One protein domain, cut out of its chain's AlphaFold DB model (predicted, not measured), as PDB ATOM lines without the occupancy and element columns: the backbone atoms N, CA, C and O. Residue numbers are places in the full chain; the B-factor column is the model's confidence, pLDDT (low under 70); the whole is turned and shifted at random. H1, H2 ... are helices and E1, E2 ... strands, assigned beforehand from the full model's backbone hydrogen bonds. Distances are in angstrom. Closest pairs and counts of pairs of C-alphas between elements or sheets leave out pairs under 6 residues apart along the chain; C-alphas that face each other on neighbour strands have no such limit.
ATOM      1  N   ASP A 244       4.240  -6.271 -19.730       96.38
ATOM      2  CA  ASP A 244       3.308  -7.294 -20.196       96.38
ATOM      3  C   ASP A 244       2.418  -6.708 -21.302       96.38
ATOM      4  O   ASP A 244       1.302  -6.246 -21.070       96.38
ATOM      5  N   TRP A 245       2.941  -6.690 -22.528       97.25
ATOM      6  CA  TRP A 245       2.248  -6.120 -23.683       97.25
ATOM      7  C   TRP A 245       0.932  -6.839 -24.001       97.25
ATOM      8  O   TRP A 245       0.006  -6.214 -24.517       97.25
ATOM      9  N   ARG A 246       0.819  -8.133 -23.669       97.44
ATOM     10  CA  ARG A 246      -0.424  -8.898 -23.844       97.44
ATOM     11  C   ARG A 246      -1.498  -8.428 -22.879       97.44
ATOM     12  O   ARG A 246      -2.634  -8.231 -23.302       97.44
ATOM     13  N   TRP A 247      -1.138  -8.220 -21.612       97.81
ATOM     14  CA  TRP A 247      -2.049  -7.629 -20.636       97.81
ATOM     15  C   TRP A 247      -2.488  -6.227 -21.070       97.81
ATOM     16  O   TRP A 247      -3.679  -5.935 -21.046       97.81
ATOM     17  N   VAL A 248      -1.556  -5.397 -21.551       97.88
ATOM     18  CA  VAL A 248      -1.854  -4.034 -22.028       97.88
ATOM     19  C   VAL A 248      -2.863  -4.051 -23.175       97.88
ATOM     20  O   VAL A 248      -3.850  -3.322 -23.120       97.88
ATOM     21  N   LEU A 249      -2.648  -4.892 -24.194       98.38
ATOM     22  CA  LEU A 249      -3.585  -5.028 -25.311       98.38
ATOM     23  C   LEU A 249      -4.963  -5.463 -24.818       98.38
ATOM     24  O   LEU A 249      -5.943  -4.778 -25.096       98.38
ATOM     25  N   LYS A 250      -5.016  -6.540 -24.027       98.31
ATOM     26  CA  LYS A 250      -6.269  -7.062 -23.476       98.31
ATOM     27  C   LYS A 250      -7.020  -5.990 -22.683       98.31
ATOM     28  O   LYS A 250      -8.228  -5.840 -22.831       98.31
ATOM     29  N   ARG A 251      -6.305  -5.207 -21.872       97.81
ATOM     30  CA  ARG A 251      -6.918  -4.151 -21.066       97.81
ATOM     31  C   ARG A 251      -7.517  -3.039 -21.926       97.81
ATOM     32  O   ARG A 251      -8.592  -2.537 -21.618       97.81
ATOM     33  N   VAL A 252      -6.851  -2.657 -23.016       97.50
ATOM     34  CA  VAL A 252      -7.384  -1.666 -23.966       97.50
ATOM     35  C   VAL A 252      -8.570  -2.223 -24.757       97.50
ATOM     36  O   VAL A 252      -9.510  -1.477 -25.019       97.50
ATOM     37  N   GLU A 253      -8.559  -3.512 -25.109       97.38
ATOM     38  CA  GLU A 253      -9.691  -4.192 -25.757       97.38
ATOM     39  C   GLU A 253     -10.943  -4.167 -24.874       97.38
ATOM     40  O   GLU A 253     -12.016  -3.805 -25.353       97.38
ATOM     41  N   GLU A 254     -10.802  -4.462 -23.577       97.06
ATOM     42  CA  GLU A 254     -11.896  -4.384 -22.597       97.06
ATOM     43  C   GLU A 254     -12.488  -2.971 -22.492       97.06
ATOM     44  O   GLU A 254     -13.695  -2.809 -22.336       97.06
ATOM     45  N   LEU A 255     -11.647  -1.939 -22.609       96.19
ATOM     46  CA  LEU A 255     -12.067  -0.538 -22.542       96.19
ATOM     47  C   LEU A 255     -12.575   0.006 -23.886       96.19
ATOM     48  O   LEU A 255     -13.122   1.108 -23.923       96.19
ATOM     49  N   ALA A 256     -12.414  -0.717 -24.999       93.31
ATOM     50  CA  ALA A 256     -12.627  -0.172 -26.339       93.31
ATOM     51  C   ALA A 256     -14.031   0.426 -26.523       93.31
ATOM     52  O   ALA A 256     -14.161   1.517 -27.085       93.31
ATOM     53  N   ASP A 257     -15.068  -0.234 -26.000       92.25
ATOM     54  CA  ASP A 257     -16.449   0.254 -26.066       92.25
ATOM     55  C   ASP A 257     -16.679   1.522 -25.234       92.25
ATOM     56  O   ASP A 257     -17.376   2.437 -25.678       92.25
ATOM     57  N   GLU A 258     -16.037   1.628 -24.070       93.62
ATOM     58  CA  GLU A 258     -16.102   2.809 -23.201       93.62
ATOM     59  C   GLU A 258     -15.346   4.009 -23.791       93.62
ATOM     60  O   GLU A 258     -15.730   5.162 -23.574       93.62
ATOM     61  N   LEU A 259     -14.297   3.747 -24.578       93.62
ATOM     62  CA  LEU A 259     -13.483   4.770 -25.236       93.62
ATOM     63  C   LEU A 259     -14.111   5.288 -26.535       93.62
ATOM     64  O   LEU A 259     -13.840   6.426 -26.929       93.62
ATOM     65  N   LYS A 260     -14.987   4.510 -27.193       91.69
ATOM     66  CA  LYS A 260     -15.665   4.906 -28.446       91.69
ATOM     67  C   LYS A 260     -16.221   6.344 -28.385       91.69
ATOM     68  O   LYS A 260     -15.876   7.136 -29.269       91.69
ATOM     69  N   PRO A 261     -17.020   6.760 -27.378       90.44
ATOM     70  CA  PRO A 261     -17.616   8.104 -27.323       90.44
ATOM     71  C   PRO A 261     -16.615   9.269 -27.294       90.44
ATOM     72  O   PRO A 261     -16.991  10.409 -27.589       90.44
ATOM     73  N   VAL A 386      10.000   3.454 -32.565       93.12
ATOM     74  CA  VAL A 386       8.545   3.254 -32.543       93.12
ATOM     75  C   VAL A 386       8.090   2.950 -31.119       93.12
ATOM     76  O   VAL A 386       7.248   3.668 -30.584       93.12
ATOM     77  N   VAL A 387       8.702   1.951 -30.472       95.25
ATOM     78  CA  VAL A 387       8.313   1.468 -29.134       95.25
ATOM     79  C   VAL A 387       8.378   2.569 -28.077       95.25
ATOM     80  O   VAL A 387       7.527   2.600 -27.188       95.25
ATOM     81  N   ARG A 388       9.315   3.524 -28.193       94.81
ATOM     82  CA  ARG A 388       9.427   4.654 -27.253       94.81
ATOM     83  C   ARG A 388       8.112   5.396 -27.013       94.81
ATOM     84  O   ARG A 388       7.869   5.856 -25.904       94.81
ATOM     85  N   LYS A 389       7.247   5.446 -28.029       94.56
ATOM     86  CA  LYS A 389       5.972   6.169 -27.979       94.56
ATOM     87  C   LYS A 389       4.901   5.474 -27.153       94.56
ATOM     88  O   LYS A 389       3.916   6.083 -26.751       94.56
ATOM     89  N   PHE A 390       5.088   4.180 -26.925       96.62
ATOM     90  CA  PHE A 390       4.131   3.325 -26.248       96.62
ATOM     91  C   PHE A 390       4.517   3.076 -24.797       96.62
ATOM     92  O   PHE A 390       3.632   2.852 -23.980       96.62
ATOM     93  N   VAL A 391       5.805   3.157 -24.449       96.94
ATOM     94  CA  VAL A 391       6.287   2.857 -23.091       96.94
ATOM     95  C   VAL A 391       5.677   3.792 -22.048       96.94
ATOM     96  O   VAL A 391       5.120   3.300 -21.071       96.94
ATOM     97  N   ALA A 392       5.729   5.113 -22.248       96.56
ATOM     98  CA  ALA A 392       5.196   6.051 -21.258       96.56
ATOM     99  C   ALA A 392       3.662   5.923 -21.082       96.56
ATOM    100  O   ALA A 392       3.239   5.662 -19.956       96.56
ATOM    101  N   PRO A 393       2.832   5.925 -22.153       96.88
ATOM    102  CA  PRO A 393       1.387   5.679 -22.035       96.88
ATOM    103  C   PRO A 393       1.033   4.322 -21.422       96.88
ATOM    104  O   PRO A 393       0.028   4.183 -20.730       96.88
ATOM    105  N   THR A 394       1.858   3.302 -21.667       97.62
ATOM    106  CA  THR A 394       1.659   1.974 -21.079       97.62
ATOM    107  C   THR A 394       1.892   1.991 -19.574       97.62
ATOM    108  O   THR A 394       1.107   1.414 -18.826       97.62
ATOM    109  N   LEU A 395       2.948   2.662 -19.110       97.44
ATOM    110  CA  LEU A 395       3.219   2.792 -17.680       97.44
ATOM    111  C   LEU A 395       2.169   3.661 -16.978       97.44
ATOM    112  O   LEU A 395       1.782   3.321 -15.863       97.44
ATOM    113  N   GLU A 396       1.662   4.710 -17.637       97.75
ATOM    114  CA  GLU A 396       0.501   5.474 -17.159       97.75
ATOM    115  C   GLU A 396      -0.712   4.553 -16.951       97.75
ATOM    116  O   GLU A 396      -1.293   4.542 -15.867       97.75
ATOM    117  N   LEU A 397      -1.059   3.733 -17.953       98.19
ATOM    118  CA  LEU A 397      -2.181   2.792 -17.880       98.19
ATOM    119  C   LEU A 397      -2.012   1.780 -16.738       98.19
ATOM    120  O   LEU A 397      -2.916   1.630 -15.921       98.19
ATOM    121  N   VAL A 398      -0.854   1.110 -16.658       97.62
ATOM    122  CA  VAL A 398      -0.551   0.112 -15.613       97.62
ATOM    123  C   VAL A 398      -0.634   0.733 -14.220       97.62
ATOM    124  O   VAL A 398      -1.210   0.142 -13.310       97.62
ATOM    125  N   MET A 399      -0.063   1.926 -14.039       97.38
ATOM    126  CA  MET A 399      -0.063   2.626 -12.756       97.38
ATOM    127  C   MET A 399      -1.477   3.000 -12.311       97.38
ATOM    128  O   MET A 399      -1.833   2.767 -11.157       97.38
ATOM    129  N   LEU A 400      -2.288   3.553 -13.216       97.88
ATOM    130  CA  LEU A 400      -3.660   3.952 -12.907       97.88
ATOM    131  C   LEU A 400      -4.566   2.744 -12.651       97.88
ATOM    132  O   LEU A 400      -5.382   2.786 -11.734       97.88
ATOM    133  N   ASP A 401      -4.394   1.656 -13.402       97.50
ATOM    134  CA  ASP A 401      -5.131   0.409 -13.179       97.50
ATOM    135  C   ASP A 401      -4.790  -0.209 -11.813       97.50
ATOM    136  O   ASP A 401      -5.681  -0.543 -11.033       97.50
ATOM    137  N   LYS A 402      -3.504  -0.251 -11.443       96.94
ATOM    138  CA  LYS A 402      -3.077  -0.683 -10.104       96.94
ATOM    139  C   LYS A 402      -3.618   0.217  -8.995       96.94
ATOM    140  O   LYS A 402      -4.037  -0.289  -7.957       96.94
ATOM    141  N   ALA A 403      -3.643   1.532  -9.204       96.25
ATOM    142  CA  ALA A 403      -4.205   2.472  -8.238       96.25
ATOM    143  C   ALA A 403      -5.718   2.273  -8.044       96.25
ATOM    144  O   ALA A 403      -6.198   2.317  -6.913       96.25
ATOM    145  N   LEU A 404      -6.465   1.977  -9.116       95.88
ATOM    146  CA  LEU A 404      -7.888   1.619  -9.035       95.88
ATOM    147  C   LEU A 404      -8.126   0.329  -8.236       95.88
ATOM    148  O   LEU A 404      -9.138   0.211  -7.550       95.88
ATOM    149  N   ASN A 405      -7.173  -0.603  -8.281       95.69
ATOM    150  CA  ASN A 405      -7.217  -1.872  -7.555       95.69
ATOM    151  C   ASN A 405      -6.541  -1.822  -6.167       95.69
ATOM    152  O   ASN A 405      -6.367  -2.861  -5.534       95.69
ATOM    153  N   ASN A 406      -6.182  -0.634  -5.662       93.00
ATOM    154  CA  ASN A 406      -5.466  -0.433  -4.390       93.00
ATOM    155  C   ASN A 406      -4.097  -1.150  -4.300       93.00
ATOM    156  O   ASN A 406      -3.585  -1.384  -3.206       93.00
ATOM    157  N   GLU A 407      -3.482  -1.481  -5.437       93.19
ATOM    158  CA  GLU A 407      -2.125  -2.045  -5.523       93.19
ATOM    159  C   GLU A 407      -1.038  -0.965  -5.628       93.19
ATOM    160  O   GLU A 407       0.157  -1.259  -5.547       93.19
ATOM    161  N   PHE A 408      -1.441   0.288  -5.839       92.50
ATOM    162  CA  PHE A 408      -0.566   1.451  -5.919       92.50
ATOM    163  C   PHE A 408      -1.235   2.641  -5.223       92.50
ATOM    164  O   PHE A 408      -2.459   2.766  -5.250       92.50
ATOM    165  N   ASP A 409      -0.448   3.504  -4.581       90.56
ATOM    166  CA  ASP A 409      -0.996   4.643  -3.845       90.56
ATOM    167  C   ASP A 409      -1.703   5.624  -4.797       90.56
ATOM    168  O   ASP A 409      -1.138   6.056  -5.804       90.56
ATOM    169  N   LYS A 410      -2.959   5.964  -4.483       89.12
ATOM    170  CA  LYS A 410      -3.792   6.826  -5.332       89.12
ATOM    171  C   LYS A 410      -3.202   8.232  -5.466       89.12
ATOM    172  O   LYS A 410      -3.227   8.788  -6.562       89.12
ATOM    173  N   GLU A 411      -2.703   8.820  -4.379       84.69
ATOM    174  CA  GLU A 411      -2.135  10.171  -4.403       84.69
ATOM    175  C   GLU A 411      -0.837  10.176  -5.224       84.69
ATOM    176  O   GLU A 411      -0.674  11.016  -6.110       84.69
ATOM    177  N   GLU A 412       0.033   9.180  -5.030       87.06
ATOM    178  CA  GLU A 412       1.256   9.014  -5.821       87.06
ATOM    179  C   GLU A 412       0.951   8.785  -7.312       87.06
ATOM    180  O   GLU A 412       1.610   9.387  -8.159       87.06
ATOM    181  N   ALA A 413      -0.078   8.002  -7.660       91.69
ATOM    182  CA  ALA A 413      -0.491   7.806  -9.053       91.69
ATOM    183  C   ALA A 413      -0.951   9.110  -9.724       91.69
ATOM    184  O   ALA A 413      -0.550   9.384 -10.855       91.69
ATOM    185  N   LEU A 414      -1.763   9.926  -9.037       90.62
ATOM    186  CA  LEU A 414      -2.233  11.216  -9.561       90.62
ATOM    187  C   LEU A 414      -1.069  12.183  -9.802       90.62
ATOM    188  O   LEU A 414      -1.021  12.849 -10.838       90.62
ATOM    189  N   LEU A 415      -0.119  12.230  -8.865       87.94
ATOM    190  CA  LEU A 415       1.066  13.074  -8.963       87.94
ATOM    191  C   LEU A 415       1.968  12.657 -10.128       87.94
ATOM    192  O   LEU A 415       2.335  13.497 -10.948       87.94
ATOM    193  N   LEU A 416       2.296  11.365 -10.222       91.06
ATOM    194  CA  LEU A 416       3.163  10.841 -11.277       91.06
ATOM    195  C   LEU A 416       2.512  10.955 -12.655       91.06
ATOM    196  O   LEU A 416       3.165  11.406 -13.594       91.06
ATOM    197  N   PHE A 417       1.223  10.618 -12.776       94.06
ATOM    198  CA  PHE A 417       0.496  10.781 -14.032       94.06
ATOM    199  C   PHE A 417       0.499  12.245 -14.473       94.06
ATOM    200  O   PHE A 417       0.797  12.551 -15.625       94.06
ATOM    201  N   GLY A 418       0.195  13.163 -13.555       92.38
ATOM    202  CA  GLY A 418       0.168  14.584 -13.858       92.38
ATOM    203  C   GLY A 418       1.540  15.146 -14.247       92.38
ATOM    204  O   GLY A 418       1.614  15.981 -15.147       92.38
ATOM    205  N   GLU A 419       2.627  14.671 -13.628       92.00
ATOM    206  CA  GLU A 419       4.003  15.028 -14.001       92.00
ATOM    207  C   GLU A 419       4.347  14.531 -15.413       92.00
ATOM    208  O   GLU A 419       4.901  15.275 -16.233       92.00
ATOM    209  N   MET A 420       3.980  13.284 -15.718       95.25
ATOM    210  CA  MET A 420       4.201  12.682 -17.029       95.25
ATOM    211  C   MET A 420       3.411  13.423 -18.112       95.25
ATOM    212  O   MET A 420       3.981  13.926 -19.084       95.25
ATOM    213  N   TYR A 421       2.108  13.593 -17.907       95.19
ATOM    214  CA  TYR A 421       1.241  14.226 -18.891       95.19
ATOM    215  C   TYR A 421       1.577  15.709 -19.095       95.19
ATOM    216  O   TYR A 421       1.568  16.194 -20.228       95.19
ATOM    217  N   ALA A 422       1.942  16.444 -18.037       94.12
ATOM    218  CA  ALA A 422       2.453  17.805 -18.182       94.12
ATOM    219  C   ALA A 422       3.741  17.829 -19.017       94.12
ATOM    220  O   ALA A 422       3.882  18.679 -19.890       94.12
ATOM    221  N   THR A 423       4.656  16.875 -18.823       94.12
ATOM    222  CA  THR A 423       5.860  16.758 -19.667       94.12
ATOM    223  C   THR A 423       5.495  16.521 -21.137       94.12
ATOM    224  O   THR A 423       6.041  17.185 -22.020       94.12
ATOM    225  N   ALA A 424       4.504  15.665 -21.407       94.50
ATOM    226  CA  ALA A 424       3.979  15.445 -22.755       94.50
ATOM    227  C   ALA A 424       3.442  16.744 -23.385       94.50
ATOM    228  O   ALA A 424       3.770  17.076 -24.525       94.50
ATOM    229  N   VAL A 425       2.649  17.512 -22.625       94.38
ATOM    230  CA  VAL A 425       2.070  18.791 -23.073       94.38
ATOM    231  C   VAL A 425       3.146  19.866 -23.270       94.38
ATOM    232  O   VAL A 425       3.039  20.693 -24.179       94.38
ATOM    233  N   ALA A 426       4.204  19.858 -22.452       91.38
ATOM    234  CA  ALA A 426       5.332  20.772 -22.592       91.38
ATOM    235  C   ALA A 426       6.013  20.605 -23.956       91.38
ATOM    236  O   ALA A 426       6.337  21.619 -24.580       91.38
ATOM    237  N   GLY A 427       6.159  19.361 -24.420       88.44
ATOM    238  CA  GLY A 427       6.675  19.035 -25.746       88.44
ATOM    239  C   GLY A 427       5.656  19.279 -26.861       88.44
ATOM    240  O   GLY A 427       5.467  20.412 -27.309       88.44
ATOM    241  N   ASP A 428       4.944  18.222 -27.258       88.75
ATOM    242  CA  ASP A 428       4.045  18.196 -28.425       88.75
ATOM    243  C   ASP A 428       2.634  18.761 -28.161       88.75
ATOM    244  O   ASP A 428       1.750  18.696 -29.024       88.75
ATOM    245  N   GLY A 429       2.380  19.291 -26.963       90.19
ATOM    246  CA  GLY A 429       1.089  19.876 -26.613       90.19
ATOM    247  C   GLY A 429       0.986  21.383 -26.829       90.19
ATOM    248  O   GLY A 429       1.976  22.113 -26.901       90.19
ATOM    249  N   SER A 430      -0.249  21.871 -26.870       88.88
ATOM    250  CA  SER A 430      -0.601  23.285 -26.832       88.88
ATOM    251  C   SER A 430      -1.595  23.549 -25.707       88.88
ATOM    252  O   SER A 430      -2.448  22.717 -25.394       88.88
ATOM    253  N   VAL A 431      -1.484  24.732 -25.110       88.31
ATOM    254  CA  VAL A 431      -2.448  25.229 -24.135       88.31
ATOM    255  C   VAL A 431      -2.892  26.613 -24.576       88.31
ATOM    256  O   VAL A 431      -2.051  27.477 -24.820       88.31
ATOM    257  N   GLY A 432      -4.203  26.801 -24.684       82.75
ATOM    258  CA  GLY A 432      -4.837  28.103 -24.828       82.75
ATOM    259  C   GLY A 432      -5.781  28.414 -23.658       82.75
ATOM    260  O   GLY A 432      -5.957  27.583 -22.760       82.75
ATOM    261  N   PRO A 433      -6.446  29.584 -23.692       79.38
ATOM    262  CA  PRO A 433      -7.367  30.019 -22.639       79.38
ATOM    263  C   PRO A 433      -8.497  29.020 -22.356       79.38
ATOM    264  O   PRO A 433      -8.842  28.792 -21.202       79.38
ATOM    265  N   ASP A 434      -8.996  28.326 -23.385       86.12
ATOM    266  CA  ASP A 434     -10.135  27.400 -23.282       86.12
ATOM    267  C   ASP A 434      -9.835  25.988 -23.805       86.12
ATOM    268  O   ASP A 434     -10.750  25.181 -23.961       86.12
ATOM    269  N   GLU A 435      -8.574  25.648 -24.082       91.38
ATOM    270  CA  GLU A 435      -8.225  24.323 -24.603       91.38
ATOM    271  C   GLU A 435      -6.854  23.824 -24.138       91.38
ATOM    272  O   GLU A 435      -5.910  24.595 -23.966       91.38
ATOM    273  N   ILE A 436      -6.747  22.505 -23.970       93.69
ATOM    274  CA  ILE A 436      -5.474  21.783 -23.881       93.69
ATOM    275  C   ILE A 436      -5.497  20.721 -24.966       93.69
ATOM    276  O   ILE A 436      -6.419  19.906 -24.994       93.69
ATOM    277  N   THR A 437      -4.473  20.695 -25.811       94.06
ATOM    278  CA  THR A 437      -4.336  19.701 -26.874       94.06
ATOM    279  C   THR A 437      -2.977  19.018 -26.793       94.06
ATOM    280  O   THR A 437      -1.966  19.679 -26.593       94.06
ATOM    281  N   LEU A 438      -2.936  17.700 -26.981       95.38
ATOM    282  CA  LEU A 438      -1.716  16.913 -27.149       95.38
ATOM    283  C   LEU A 438      -1.722  16.260 -28.532       95.38
ATOM    284  O   LEU A 438      -2.653  15.523 -28.867       95.38
ATOM    285  N   ALA A 439      -0.692  16.525 -29.335       93.81
ATOM    286  CA  ALA A 439      -0.521  15.871 -30.623       93.81
ATOM    287  C   ALA A 439       0.205  14.529 -30.454       93.81
ATOM    288  O   ALA A 439       1.288  14.456 -29.888       93.81
ATOM    289  N   VAL A 440      -0.375  13.465 -31.003       91.69
ATOM    290  CA  VAL A 440       0.226  12.133 -31.095       91.69
ATOM    291  C   VAL A 440       0.361  11.779 -32.572       91.69
ATOM    292  O   VAL A 440      -0.605  11.822 -33.339       91.69
ATOM    293  N   GLY A 441       1.578  11.461 -33.012       82.06
ATOM    294  CA  GLY A 441       1.855  11.259 -34.432       82.06
ATOM    295  C   GLY A 441       2.974  10.272 -34.752       82.06
ATOM    296  O   GLY A 441       3.704   9.765 -33.898       82.06
ATOM    297  N   GLY A 442       3.129  10.022 -36.052       83.81
ATOM    298  CA  GLY A 442       4.136   9.125 -36.619       83.81
ATOM    299  C   GLY A 442       3.673   7.668 -36.731       83.81
ATOM    300  O   GLY A 442       2.483   7.382 -36.680       83.81
ATOM    301  N   GLU A 443       4.627   6.761 -36.959       87.62
ATOM    302  CA  GLU A 443       4.371   5.330 -37.194       87.62
ATOM    303  C   GLU A 443       3.603   4.703 -36.019       87.62
ATOM    304  O   GLU A 443       4.010   4.884 -34.871       87.62
ATOM    305  N   LEU A 444       2.484   4.033 -36.327       90.88
ATOM    306  CA  LEU A 444       1.525   3.453 -35.371       90.88
ATOM    307  C   LEU A 444       0.932   4.450 -34.349       90.88
ATOM    308  O   LEU A 444       0.519   4.072 -33.253       90.88
ATOM    309  N   GLY A 445       0.894   5.745 -34.685       90.75
ATOM    310  CA  GLY A 445       0.461   6.798 -33.762       90.75
ATOM    311  C   GLY A 445      -0.981   6.663 -33.258       90.75
ATOM    312  O   GLY A 445      -1.294   7.197 -32.197       90.75
ATOM    313  N   GLY A 446      -1.847   5.937 -33.967       93.81
ATOM    314  CA  GLY A 446      -3.218   5.682 -33.542       93.81
ATOM    315  C   GLY A 446      -3.286   4.743 -32.345       93.81
ATOM    316  O   GLY A 446      -4.008   5.025 -31.392       93.81
ATOM    317  N   GLY A 447      -2.473   3.683 -32.343       95.31
ATOM    318  CA  GLY A 447      -2.351   2.784 -31.191       95.31
ATOM    319  C   GLY A 447      -1.828   3.503 -29.943       95.31
ATOM    320  O   GLY A 447      -2.370   3.331 -28.852       95.31
ATOM    321  N   ALA A 448      -0.826   4.375 -30.104       95.25
ATOM    322  CA  ALA A 448      -0.293   5.179 -29.000       95.25
ATOM    323  C   ALA A 448      -1.322   6.200 -28.475       95.25
ATOM    324  O   ALA A 448      -1.443   6.396 -27.264       95.25
ATOM    325  N   ALA A 449      -2.097   6.824 -29.370       96.06
ATOM    326  CA  ALA A 449      -3.162   7.750 -28.991       96.06
ATOM    327  C   ALA A 449      -4.290   7.041 -28.227       96.06
ATOM    328  O   ALA A 449      -4.778   7.572 -27.229       96.06
ATOM    329  N   LEU A 450      -4.667   5.829 -28.652       96.44
ATOM    330  CA  LEU A 450      -5.672   5.012 -27.972       96.44
ATOM    331  C   LEU A 450      -5.219   4.599 -26.565       96.44
ATOM    332  O   LEU A 450      -6.014   4.686 -25.632       96.44
ATOM    333  N   LEU A 451      -3.945   4.235 -26.381       96.31
ATOM    334  CA  LEU A 451      -3.385   3.961 -25.050       96.31
ATOM    335  C   LEU A 451      -3.449   5.176 -24.123       96.31
ATOM    336  O   LEU A 451      -3.894   5.049 -22.985       96.31
ATOM    337  N   ARG A 452      -3.043   6.362 -24.601       95.75
ATOM    338  CA  ARG A 452      -3.146   7.595 -23.800       95.75
ATOM    339  C   ARG A 452      -4.594   7.915 -23.438       95.75
ATOM    340  O   ARG A 452      -4.863   8.361 -22.326       95.75
ATOM    341  N   LEU A 453      -5.532   7.663 -24.349       96.56
ATOM    342  CA  LEU A 453      -6.956   7.832 -24.077       96.56
ATOM    343  C   LEU A 453      -7.463   6.843 -23.019       96.56
ATOM    344  O   LEU A 453      -8.209   7.247 -22.132       96.56
ATOM    345  N   ALA A 454      -7.019   5.583 -23.069       97.19
ATOM    346  CA  ALA A 454      -7.321   4.580 -22.049       97.19
ATOM    347  C   ALA A 454      -6.794   5.003 -20.666       97.19
ATOM    348  O   ALA A 454      -7.535   4.949 -19.686       97.19
ATOM    349  N   ALA A 455      -5.559   5.509 -20.592       97.38
ATOM    350  CA  ALA A 455      -4.993   6.038 -19.353       97.38
ATOM    351  C   ALA A 455      -5.802   7.235 -18.815       97.38
ATOM    352  O   ALA A 455      -6.187   7.243 -17.649       97.38
ATOM    353  N   LEU A 456      -6.154   8.213 -19.659       97.00
ATOM    354  CA  LEU A 456      -6.995   9.354 -19.257       97.00
ATOM    355  C   LEU A 456      -8.392   8.926 -18.780       97.00
ATOM    356  O   LEU A 456      -8.945   9.522 -17.853       97.00
ATOM    357  N   HIS A 457      -8.961   7.881 -19.382       96.00
ATOM    358  CA  HIS A 457     -10.227   7.308 -18.934       96.00
ATOM    359  C   HIS A 457     -10.117   6.699 -17.532       96.00
ATOM    360  O   HIS A 457     -10.959   6.994 -16.684       96.00
ATOM    361  N   LEU A 458      -9.058   5.930 -17.244       96.75
ATOM    362  CA  LEU A 458      -8.815   5.395 -15.896       96.75
ATOM    363  C   LEU A 458      -8.530   6.503 -14.872       96.75
ATOM    364  O   LEU A 458      -9.055   6.461 -13.760       96.75
ATOM    365  N   LEU A 459      -7.777   7.538 -15.253       95.75
ATOM    366  CA  LEU A 459      -7.546   8.709 -14.404       95.75
ATOM    367  C   LEU A 459      -8.871   9.329 -13.945       95.75
ATOM    368  O   LEU A 459      -9.060   9.597 -12.759       95.75
ATOM    369  N   ASN A 460      -9.824   9.508 -14.860       94.06
ATOM    370  CA  ASN A 460     -11.145  10.045 -14.538       94.06
ATOM    371  C   ASN A 460     -11.950   9.195 -13.546       94.06
ATOM    372  O   ASN A 460     -12.882   9.709 -12.920       94.06
ATOM    373  N   GLN A 461     -11.641   7.907 -13.409       93.62
ATOM    374  CA  GLN A 461     -12.265   7.052 -12.401       93.62
ATOM    375  C   GLN A 461     -11.686   7.315 -11.005       93.62
ATOM    376  O   GLN A 461     -12.428   7.238 -10.027       93.62
ATOM    377  N   LEU A 462     -10.410   7.706 -10.920       92.19
ATOM    378  CA  LEU A 462      -9.745   8.085  -9.670       92.19
ATOM    379  C   LEU A 462     -10.091   9.506  -9.212       92.19
ATOM    380  O   LEU A 462     -10.089   9.768  -8.008       92.19
ATOM    381  N   LEU A 463     -10.376  10.421 -10.141       90.88
ATOM    382  CA  LEU A 463     -10.643  11.824  -9.819       90.88
ATOM    383  C   LEU A 463     -11.988  12.032  -9.092       90.88
ATOM    384  O   LEU A 463     -12.986  11.373  -9.419       90.88
ATOM    385  N   PRO A 464     -12.059  13.003  -8.161       87.00
ATOM    386  CA  PRO A 464     -13.318  13.416  -7.552       87.00
ATOM    387  C   PRO A 464     -14.234  14.053  -8.605       87.00
ATOM    388  O   PRO A 464     -13.782  14.536  -9.649       87.00
ATOM    389  N   LYS A 465     -15.546  14.055  -8.344       84.88
ATOM    390  CA  LYS A 465     -16.580  14.454  -9.316       84.88
ATOM    391  C   LYS A 465     -16.347  15.861  -9.882       84.88
ATOM    392  O   LYS A 465     -16.622  16.101 -11.054       84.88
ATOM    393  N   GLU A 466     -15.803  16.760  -9.072       83.31
ATOM    394  CA  GLU A 466     -15.527  18.165  -9.375       83.31
ATOM    395  C   GLU A 466     -14.337  18.352 -10.328       83.31
ATOM    396  O   GLU A 466     -14.211  19.413 -10.946       83.31
ATOM    397  N   LEU A 467     -13.467  17.341 -10.447       86.38
ATOM    398  CA  LEU A 467     -12.275  17.356 -11.298       86.38
ATOM    399  C   LEU A 467     -12.377  16.440 -12.521       86.38
ATOM    400  O   LEU A 467     -11.543  16.572 -13.408       86.38
ATOM    401  N   LYS A 468     -13.388  15.569 -12.628       92.38
ATOM    402  CA  LYS A 468     -13.582  14.726 -13.824       92.38
ATOM    403  C   LYS A 468     -13.739  15.579 -15.080       92.38
ATOM    404  O   LYS A 468     -14.542  16.512 -15.093       92.38
ATOM    405  N   PHE A 469     -13.027  15.251 -16.151       93.00
ATOM    406  CA  PHE A 469     -13.025  16.044 -17.384       93.00
ATOM    407  C   PHE A 469     -13.110  15.162 -18.627       93.00
ATOM    408  O   PHE A 469     -12.562  14.076 -18.665       93.00
ATOM    409  N   ASN A 470     -13.774  15.613 -19.681       91.25
ATOM    410  CA  ASN A 470     -13.810  14.886 -20.944       91.25
ATOM    411  C   ASN A 470     -12.650  15.298 -21.867       91.25
ATOM    412  O   ASN A 470     -12.344  16.485 -21.988       91.25
ATOM    413  N   VAL A 471     -12.059  14.336 -22.578       94.25
ATOM    414  CA  VAL A 471     -11.156  14.606 -23.710       94.25
ATOM    415  C   VAL A 471     -11.660  13.923 -24.969       94.25
ATOM    416  O   VAL A 471     -12.435  12.970 -24.917       94.25
ATOM    417  N   ARG A 472     -11.214  14.405 -26.130       93.00
ATOM    418  CA  ARG A 472     -11.551  13.794 -27.415       93.00
ATOM    419  C   ARG A 472     -10.349  13.617 -28.316       93.00
ATOM    420  O   ARG A 472      -9.494  14.494 -28.363       93.00
ATOM    421  N   ILE A 473     -10.339  12.527 -29.081       94.38
ATOM    422  CA  ILE A 473      -9.385  12.317 -30.174       94.38
ATOM    423  C   ILE A 473      -9.940  12.877 -31.481       94.38
ATOM    424  O   ILE A 473     -11.003  12.461 -31.943       94.38
ATOM    425  N   TYR A 474      -9.167  13.740 -32.134       90.38
ATOM    426  CA  TYR A 474      -9.415  14.216 -33.491       90.38
ATOM    427  C   TYR A 474      -8.328  13.725 -34.445       90.38
ATOM    428  O   TYR A 474      -7.140  13.891 -34.180       90.38
ATOM    429  N   VAL A 475      -8.732  13.145 -35.577       87.94
ATOM    430  CA  VAL A 475      -7.799  12.664 -36.606       87.94
ATOM    431  C   VAL A 475      -7.678  13.701 -37.712       87.94
ATOM    432  O   VAL A 475      -8.646  14.004 -38.407       87.94
ATOM    433  N   VAL A 476      -6.469  14.215 -37.917       82.69
ATOM    434  CA  VAL A 476      -6.164  15.226 -38.933       82.69
ATOM    435  C   VAL A 476      -5.191  14.637 -39.950       82.69
ATOM    436  O   VAL A 476      -4.183  14.015 -39.602       82.69
ATOM    437  N   ARG A 477      -5.499  14.821 -41.242       78.44
ATOM    438  CA  ARG A 477      -4.705  14.297 -42.375       78.44
ATOM    439  C   ARG A 477      -4.430  12.783 -42.290       78.44
ATOM    440  O   ARG A 477      -3.397  12.319 -42.760       78.44
ATOM    441  N   GLY A 478      -5.321  12.026 -41.642       72.75
ATOM    442  CA  GLY A 478      -5.266  10.560 -41.541       72.75
ATOM    443  C   GLY A 478      -4.086   9.968 -40.757       72.75
ATOM    444  O   GLY A 478      -3.923   8.745 -40.775       72.75
ATOM    445  N   ARG A 479      -3.259  10.803 -40.103       79.25
ATOM    446  CA  ARG A 479      -2.019  10.372 -39.423       79.25
ATOM    447  C   ARG A 479      -1.668  11.114 -38.129       79.25
ATOM    448  O   ARG A 479      -0.757  10.680 -37.432       79.25
ATOM    449  N   TYR A 480      -2.314  12.245 -37.850       85.62
ATOM    450  CA  TYR A 480      -2.106  13.010 -36.621       85.62
ATOM    451  C   TYR A 480      -3.343  12.881 -35.744       85.62
ATOM    452  O   TYR A 480      -4.449  13.168 -36.203       85.62
ATOM    453  N   TYR A 481      -3.139  12.447 -34.508       93.25
ATOM    454  CA  TYR A 481      -4.181  12.228 -33.519       93.25
ATOM    455  C   TYR A 481      -4.039  13.299 -32.445       93.25
ATOM    456  O   TYR A 481      -3.027  13.361 -31.759       93.25
ATOM    457  N   TYR A 482      -5.031  14.169 -32.318       94.06
ATOM    458  CA  TYR A 482      -5.036  15.243 -31.332       94.06
ATOM    459  C   TYR A 482      -5.960  14.865 -30.186       94.06
ATOM    460  O   TYR A 482      -7.160  14.727 -30.406       94.06
ATOM    461  N   ILE A 483      -5.409  14.701 -28.986       96.06
ATOM    462  CA  ILE A 483      -6.176  14.507 -27.754       96.06
ATOM    463  C   ILE A 483      -6.449  15.891 -27.176       96.06
ATOM    464  O   ILE A 483      -5.505  16.566 -26.776       96.06
ATOM    465  N   ALA A 484      -7.706  16.327 -27.142       95.38
ATOM    466  CA  ALA A 484      -8.051  17.678 -26.709       95.38
ATOM    467  C   ALA A 484      -9.149  17.713 -25.638       95.38
ATOM    468  O   ALA A 484     -10.176  17.041 -25.766       95.38
ATOM    469  N   ALA A 485      -8.937  18.545 -24.617       95.25
ATOM    470  CA  ALA A 485      -9.952  19.030 -23.682       95.25
ATOM    471  C   ALA A 485     -10.325  20.470 -24.054       95.25
ATOM    472  O   ALA A 485      -9.448  21.256 -24.410       95.25
ATOM    473  N   THR A 486     -11.601  20.835 -23.925       93.19
ATOM    474  CA  THR A 486     -12.105  22.173 -24.289       93.19
ATOM    475  C   THR A 486     -13.057  22.737 -23.235       93.19
ATOM    476  O   THR A 486     -13.787  21.982 -22.592       93.19
ATOM    477  N   GLY A 487     -13.109  24.060 -23.089       91.31
ATOM    478  CA  GLY A 487     -14.000  24.772 -22.172       91.31
ATOM    479  C   GLY A 487     -13.813  24.339 -20.716       91.31
ATOM    480  O   GLY A 487     -12.695  24.242 -20.214       91.31
ATOM    481  N   GLY A 488     -14.916  24.026 -20.027       89.62
ATOM    482  CA  GLY A 488     -14.874  23.612 -18.619       89.62
ATOM    483  C   GLY A 488     -14.071  22.330 -18.354       89.62
ATOM    484  O   GLY A 488     -13.525  22.178 -17.262       89.62
ATOM    485  N   ASP A 489     -13.963  21.428 -19.337       92.81
ATOM    486  CA  ASP A 489     -13.093  20.248 -19.238       92.81
ATOM    487  C   ASP A 489     -11.612  20.644 -19.266       92.81
ATOM    488  O   ASP A 489     -10.827  20.131 -18.470       92.81
ATOM    489  N   ALA A 490     -11.239  21.611 -20.115       92.81
ATOM    490  CA  ALA A 490      -9.880  22.149 -20.151       92.81
ATOM    491  C   ALA A 490      -9.519  22.832 -18.827       92.81
ATOM    492  O   ALA A 490      -8.443  22.582 -18.299       92.81
ATOM    493  N   ALA A 491     -10.432  23.612 -18.241       90.62
ATOM    494  CA  ALA A 491     -10.207  24.245 -16.940       90.62
ATOM    495  C   ALA A 491      -9.968  23.213 -15.820       90.62
ATOM    496  O   ALA A 491      -9.020  23.339 -15.047       90.62
ATOM    497  N   ARG A 492     -10.779  22.145 -15.748       91.31
ATOM    498  CA  ARG A 492     -10.570  21.055 -14.774       91.31
ATOM    499  C   ARG A 492      -9.253  20.322 -15.000       91.31
ATOM    500  O   ARG A 492      -8.559  20.016 -14.033       91.31
ATOM    501  N   PHE A 493      -8.880  20.096 -16.256       92.12
ATOM    502  CA  PHE A 493      -7.611  19.453 -16.564       92.12
ATOM    503  C   PHE A 493      -6.410  20.350 -16.213       92.12
ATOM    504  O   PHE A 493      -5.460  19.885 -15.587       92.12
ATOM    505  N   ARG A 494      -6.481  21.658 -16.504       91.12
ATOM    506  CA  ARG A 494      -5.461  22.637 -16.090       91.12
ATOM    507  C   ARG A 494      -5.294  22.685 -14.580       91.12
ATOM    508  O   ARG A 494      -4.161  22.755 -14.131       91.12
ATOM    509  N   ARG A 495      -6.373  22.581 -13.795       89.31
ATOM    510  CA  ARG A 495      -6.291  22.520 -12.322       89.31
ATOM    511  C   ARG A 495      -5.453  21.346 -11.826       89.31
ATOM    512  O   ARG A 495      -4.590  21.550 -10.980       89.31
ATOM    513  N   LEU A 496      -5.662  20.149 -12.382       89.50
ATOM    514  CA  LEU A 496      -4.837  18.982 -12.057       89.50
ATOM    515  C   LEU A 496      -3.366  19.256 -12.401       89.50
ATOM    516  O   LEU A 496      -2.492  19.127 -11.546       89.50
ATOM    517  N   LEU A 497      -3.103  19.708 -13.631       90.25
ATOM    518  CA  LEU A 497      -1.741  19.957 -14.097       90.25
ATOM    519  C   LEU A 497      -1.063  21.141 -13.388       90.25
ATOM    520  O   LEU A 497       0.156  21.151 -13.277       90.25
ATOM    521  N   ALA A 498      -1.810  22.114 -12.861       88.12
ATOM    522  CA  ALA A 498      -1.266  23.246 -12.105       88.12
ATOM    523  C   ALA A 498      -0.480  22.778 -10.871       88.12
ATOM    524  O   ALA A 498       0.514  23.394 -10.482       88.12
ATOM    525  N   VAL A 499      -0.937  21.684 -10.259       86.31
ATOM    526  CA  VAL A 499      -0.347  21.094  -9.055       86.31
ATOM    527  C   VAL A 499       0.798  20.149  -9.413       86.31
ATOM    528  O   VAL A 499       1.821  20.137  -8.733       86.31
ATOM    529  N   THR A 500       0.619  19.354 -10.470       87.75
ATOM    530  CA  THR A 500       1.503  18.226 -10.799       87.75
ATOM    531  C   THR A 500       2.575  18.545 -11.833       87.75
ATOM    532  O   THR A 500       3.492  17.747 -12.011       87.75
ATOM    533  N   ALA A 501       2.457  19.659 -12.565       88.69
ATOM    534  CA  ALA A 501       3.420  20.008 -13.601       88.69
ATOM    535  C   ALA A 501       4.831  20.118 -13.004       88.69
ATOM    536  O   ALA A 501       4.995  20.768 -11.967       88.69
ATOM    537  N   PRO A 502       5.853  19.526 -13.656       85.69
ATOM    538  CA  PRO A 502       7.203  19.555 -13.128       85.69
ATOM    539  C   PRO A 502       7.658  20.991 -12.869       85.69
ATOM    540  O   PRO A 502       7.498  21.873 -13.717       85.69
ATOM    541  N   SER A 503       8.252  21.205 -11.700       79.94
ATOM    542  CA  SER A 503       8.847  22.472 -11.300       79.94
ATOM    543  C   SER A 503      10.253  22.259 -10.765       79.94
ATOM    544  O   SER A 503      10.556  21.228 -10.164       79.94
ATOM    545  N   ALA A 504      11.117  23.244 -10.980       77.44
ATOM    546  CA  ALA A 504      12.448  23.276 -10.393       77.44
ATOM    547  C   ALA A 504      12.843  24.729 -10.125       77.44
ATOM    548  O   ALA A 504      12.663  25.591 -10.981       77.44
ATOM    549  N   GLY A 505      13.370  25.005  -8.928       64.62
ATOM    550  CA  GLY A 505      13.880  26.338  -8.584       64.62
ATOM    551  C   GLY A 505      12.821  27.446  -8.587       64.62
ATOM    552  O   GLY A 505      13.150  28.588  -8.864       64.62
ATOM    553  N   GLY A 506      11.553  27.120  -8.313       64.31
ATOM    554  CA  GLY A 506      10.476  28.118  -8.270       64.31
ATOM    555  C   GLY A 506       9.794  28.409  -9.613       64.31
ATOM    556  O   GLY A 506       8.830  29.171  -9.632       64.31
ATOM    557  N   GLU A 507      10.193  27.743 -10.701       69.88
ATOM    558  CA  GLU A 507       9.572  27.858 -12.029       69.88
ATOM    559  C   GLU A 507       8.966  26.527 -12.483       69.88
ATOM    560  O   GLU A 507       9.393  25.455 -12.046       69.88
ATOM    561  N   TYR A 508       7.955  26.581 -13.352       81.25
ATOM    562  CA  TYR A 508       7.476  25.396 -14.066       81.25
ATOM    563  C   TYR A 508       8.445  24.991 -15.186       81.25
ATOM    564  O   TYR A 508       9.246  25.788 -15.672       81.25
ATOM    565  N   LEU A 509       8.330  23.740 -15.636       83.69
ATOM    566  CA  LEU A 509       9.041  23.204 -16.796       83.69
ATOM    567  C   LEU A 509       8.883  24.094 -18.040       83.69
ATOM    568  O   LEU A 509       9.862  24.350 -18.740       83.69
ATOM    569  N   SER A 510       7.659  24.558 -18.296       85.25
ATOM    570  CA  SER A 510       7.288  25.351 -19.465       85.25
ATOM    571  C   SER A 510       6.368  26.499 -19.067       85.25
ATOM    572  O   SER A 510       5.468  26.320 -18.244       85.25
ATOM    573  N   ASP A 511       6.522  27.646 -19.730       81.12
ATOM    574  CA  ASP A 511       5.664  28.819 -19.517       81.12
ATOM    575  C   ASP A 511       4.197  28.565 -19.875       81.12
ATOM    576  O   ASP A 511       3.311  29.248 -19.359       81.12
ATOM    577  N   LYS A 512       3.928  27.518 -20.674       85.31
ATOM    578  CA  LYS A 512       2.576  27.009 -20.964       85.31
ATOM    579  C   LYS A 512       1.758  26.762 -19.686       85.31
ATOM    580  O   LYS A 512       0.534  26.809 -19.734       85.31
ATOM    581  N   PHE A 513       2.417  26.488 -18.556       85.56
ATOM    582  CA  PHE A 513       1.769  26.133 -17.288       85.56
ATOM    583  C   PHE A 513       1.586  27.317 -16.340       85.56
ATOM    584  O   PHE A 513       0.814  27.215 -15.389       85.56
ATOM    585  N   ASN A 514       2.225  28.462 -16.604       78.25
ATOM    586  CA  ASN A 514       2.097  29.647 -15.750       78.25
ATOM    587  C   ASN A 514       0.643  30.137 -15.678       78.25
ATOM    588  O   ASN A 514       0.195  30.633 -14.645       78.25
ATOM    589  N   GLU A 515      -0.123  29.952 -16.755       74.75
ATOM    590  CA  GLU A 515      -1.535  30.330 -16.791       74.75
ATOM    591  C   GLU A 515      -2.442  29.381 -16.001       74.75
ATOM    592  O   GLU A 515      -3.531  29.791 -15.606       74.75
ATOM    593  N   PHE A 516      -2.001  28.154 -15.693       80.94
ATOM    594  CA  PHE A 516      -2.823  27.173 -14.967       80.94
ATOM    595  C   PHE A 516      -3.137  27.639 -13.548       80.94
ATOM    596  O   PHE A 516      -4.179  27.300 -12.990       80.94
ATOM    597  N   VAL A 517      -2.264  28.483 -12.991       72.50
ATOM    598  CA  VAL A 517      -2.444  29.114 -11.682       72.50
ATOM    599  C   VAL A 517      -3.759  29.900 -11.615       72.50
ATOM    600  O   VAL A 517      -4.369  29.964 -10.549       72.50
TER     601      VAL A 517
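What this domain is: This is residues 244 to 261 and 386 to 517 of the 911 residues of an uncharacterized protein of Pyrobaculum sp (UniProt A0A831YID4). A twisted wall of four antiparallel strands has helices H3, H4 and H5 over one face and its other face bare. H4 runs along the strands while H3 and H5 stand up from them; H2 packs on H4 off the sheet, H1 crosses H4, and short H6 packs on H5 near edge strand E1. The printed part has 150 residues, of mixed class, with six named helices and four named strands in the order H1 H2 H3 E1 E2 H4 E3 E4 H5 H6; the sheet runs E1 E2 E4 E3. It is compact, with a radius of gyration of the C-alphas of 14.7 A and spans of 41 by 41 by 28 A.

How they stand to each other: In the sheet, E1, residues 429 to 432, and E2, residues 435 to 441, form a hairpin, with N 430 and O 437 within hydrogen-bond range at 2.8 A. E4, residues 480 to 486, is antiparallel to E2, with N 438 and O 483 at 2.8 A, and forms a hairpin with E3, residues 472 to 476, with N 474 and O 482 at 2.8 A. H4, residues 445 to 462, has a height over the sheet of 9.7 A and closest C-alphas to E4 at Ala 449 and Tyr 481, 6.4 A. E2, H4 and E3 form a split strand-helix-strand unit, E4 between its two same-way strands, with a right-handed crossover. H3, residues 410 to 428, and H5, residues 488 to 500, are on the same face as H4; their C-alphas come closest at Gly 418 and Thr 500, 4.9 A. H6, residues 511 to 517, touches H5 at Phe 516 and Ala 498, 5.1 A; H4, H5 and H6 with the sheet make two layers, helices on one face. H2, residues 386 to 404, is the hub, and H2, H3 and H4 form an up and down bundle, each running against the one before. H2 touches H4 at Leu 397 and Ala 455, 4.5 A, at a shallow tilt of 16 degrees, the same way. H1, residues 245 to 261, touches H4 about perpendicular at 76 degrees, closest at Val 252 and Ala 454, 6.5 A. Every O i to N i+4 pair is within hydrogen-bond range in H3 and H4, against 10 of 13 in H1, 12 of 15 in H2, 8 of 9 in H5 and 0 of 3 in H6, where 2 of 4 O i to N i+3 pairs are.

Where its parts are: H1 begins at C-alpha 245 (2.248, -6.120, -23.683) and has a kink of 51 degrees near residue 255. H2 measures 28.7 A, H3 26.9 A and H4 26.2 A. H6 ends at C-alpha 517 (-2.444, 29.114, -11.682).

The domain as a whole: Residues 262 to 385 are not printed, and C-alphas 261 and 386 are 27.1 A apart across the cut. Of the links printed whole, none is long. Residues 505 to 507 have pLDDT under 70.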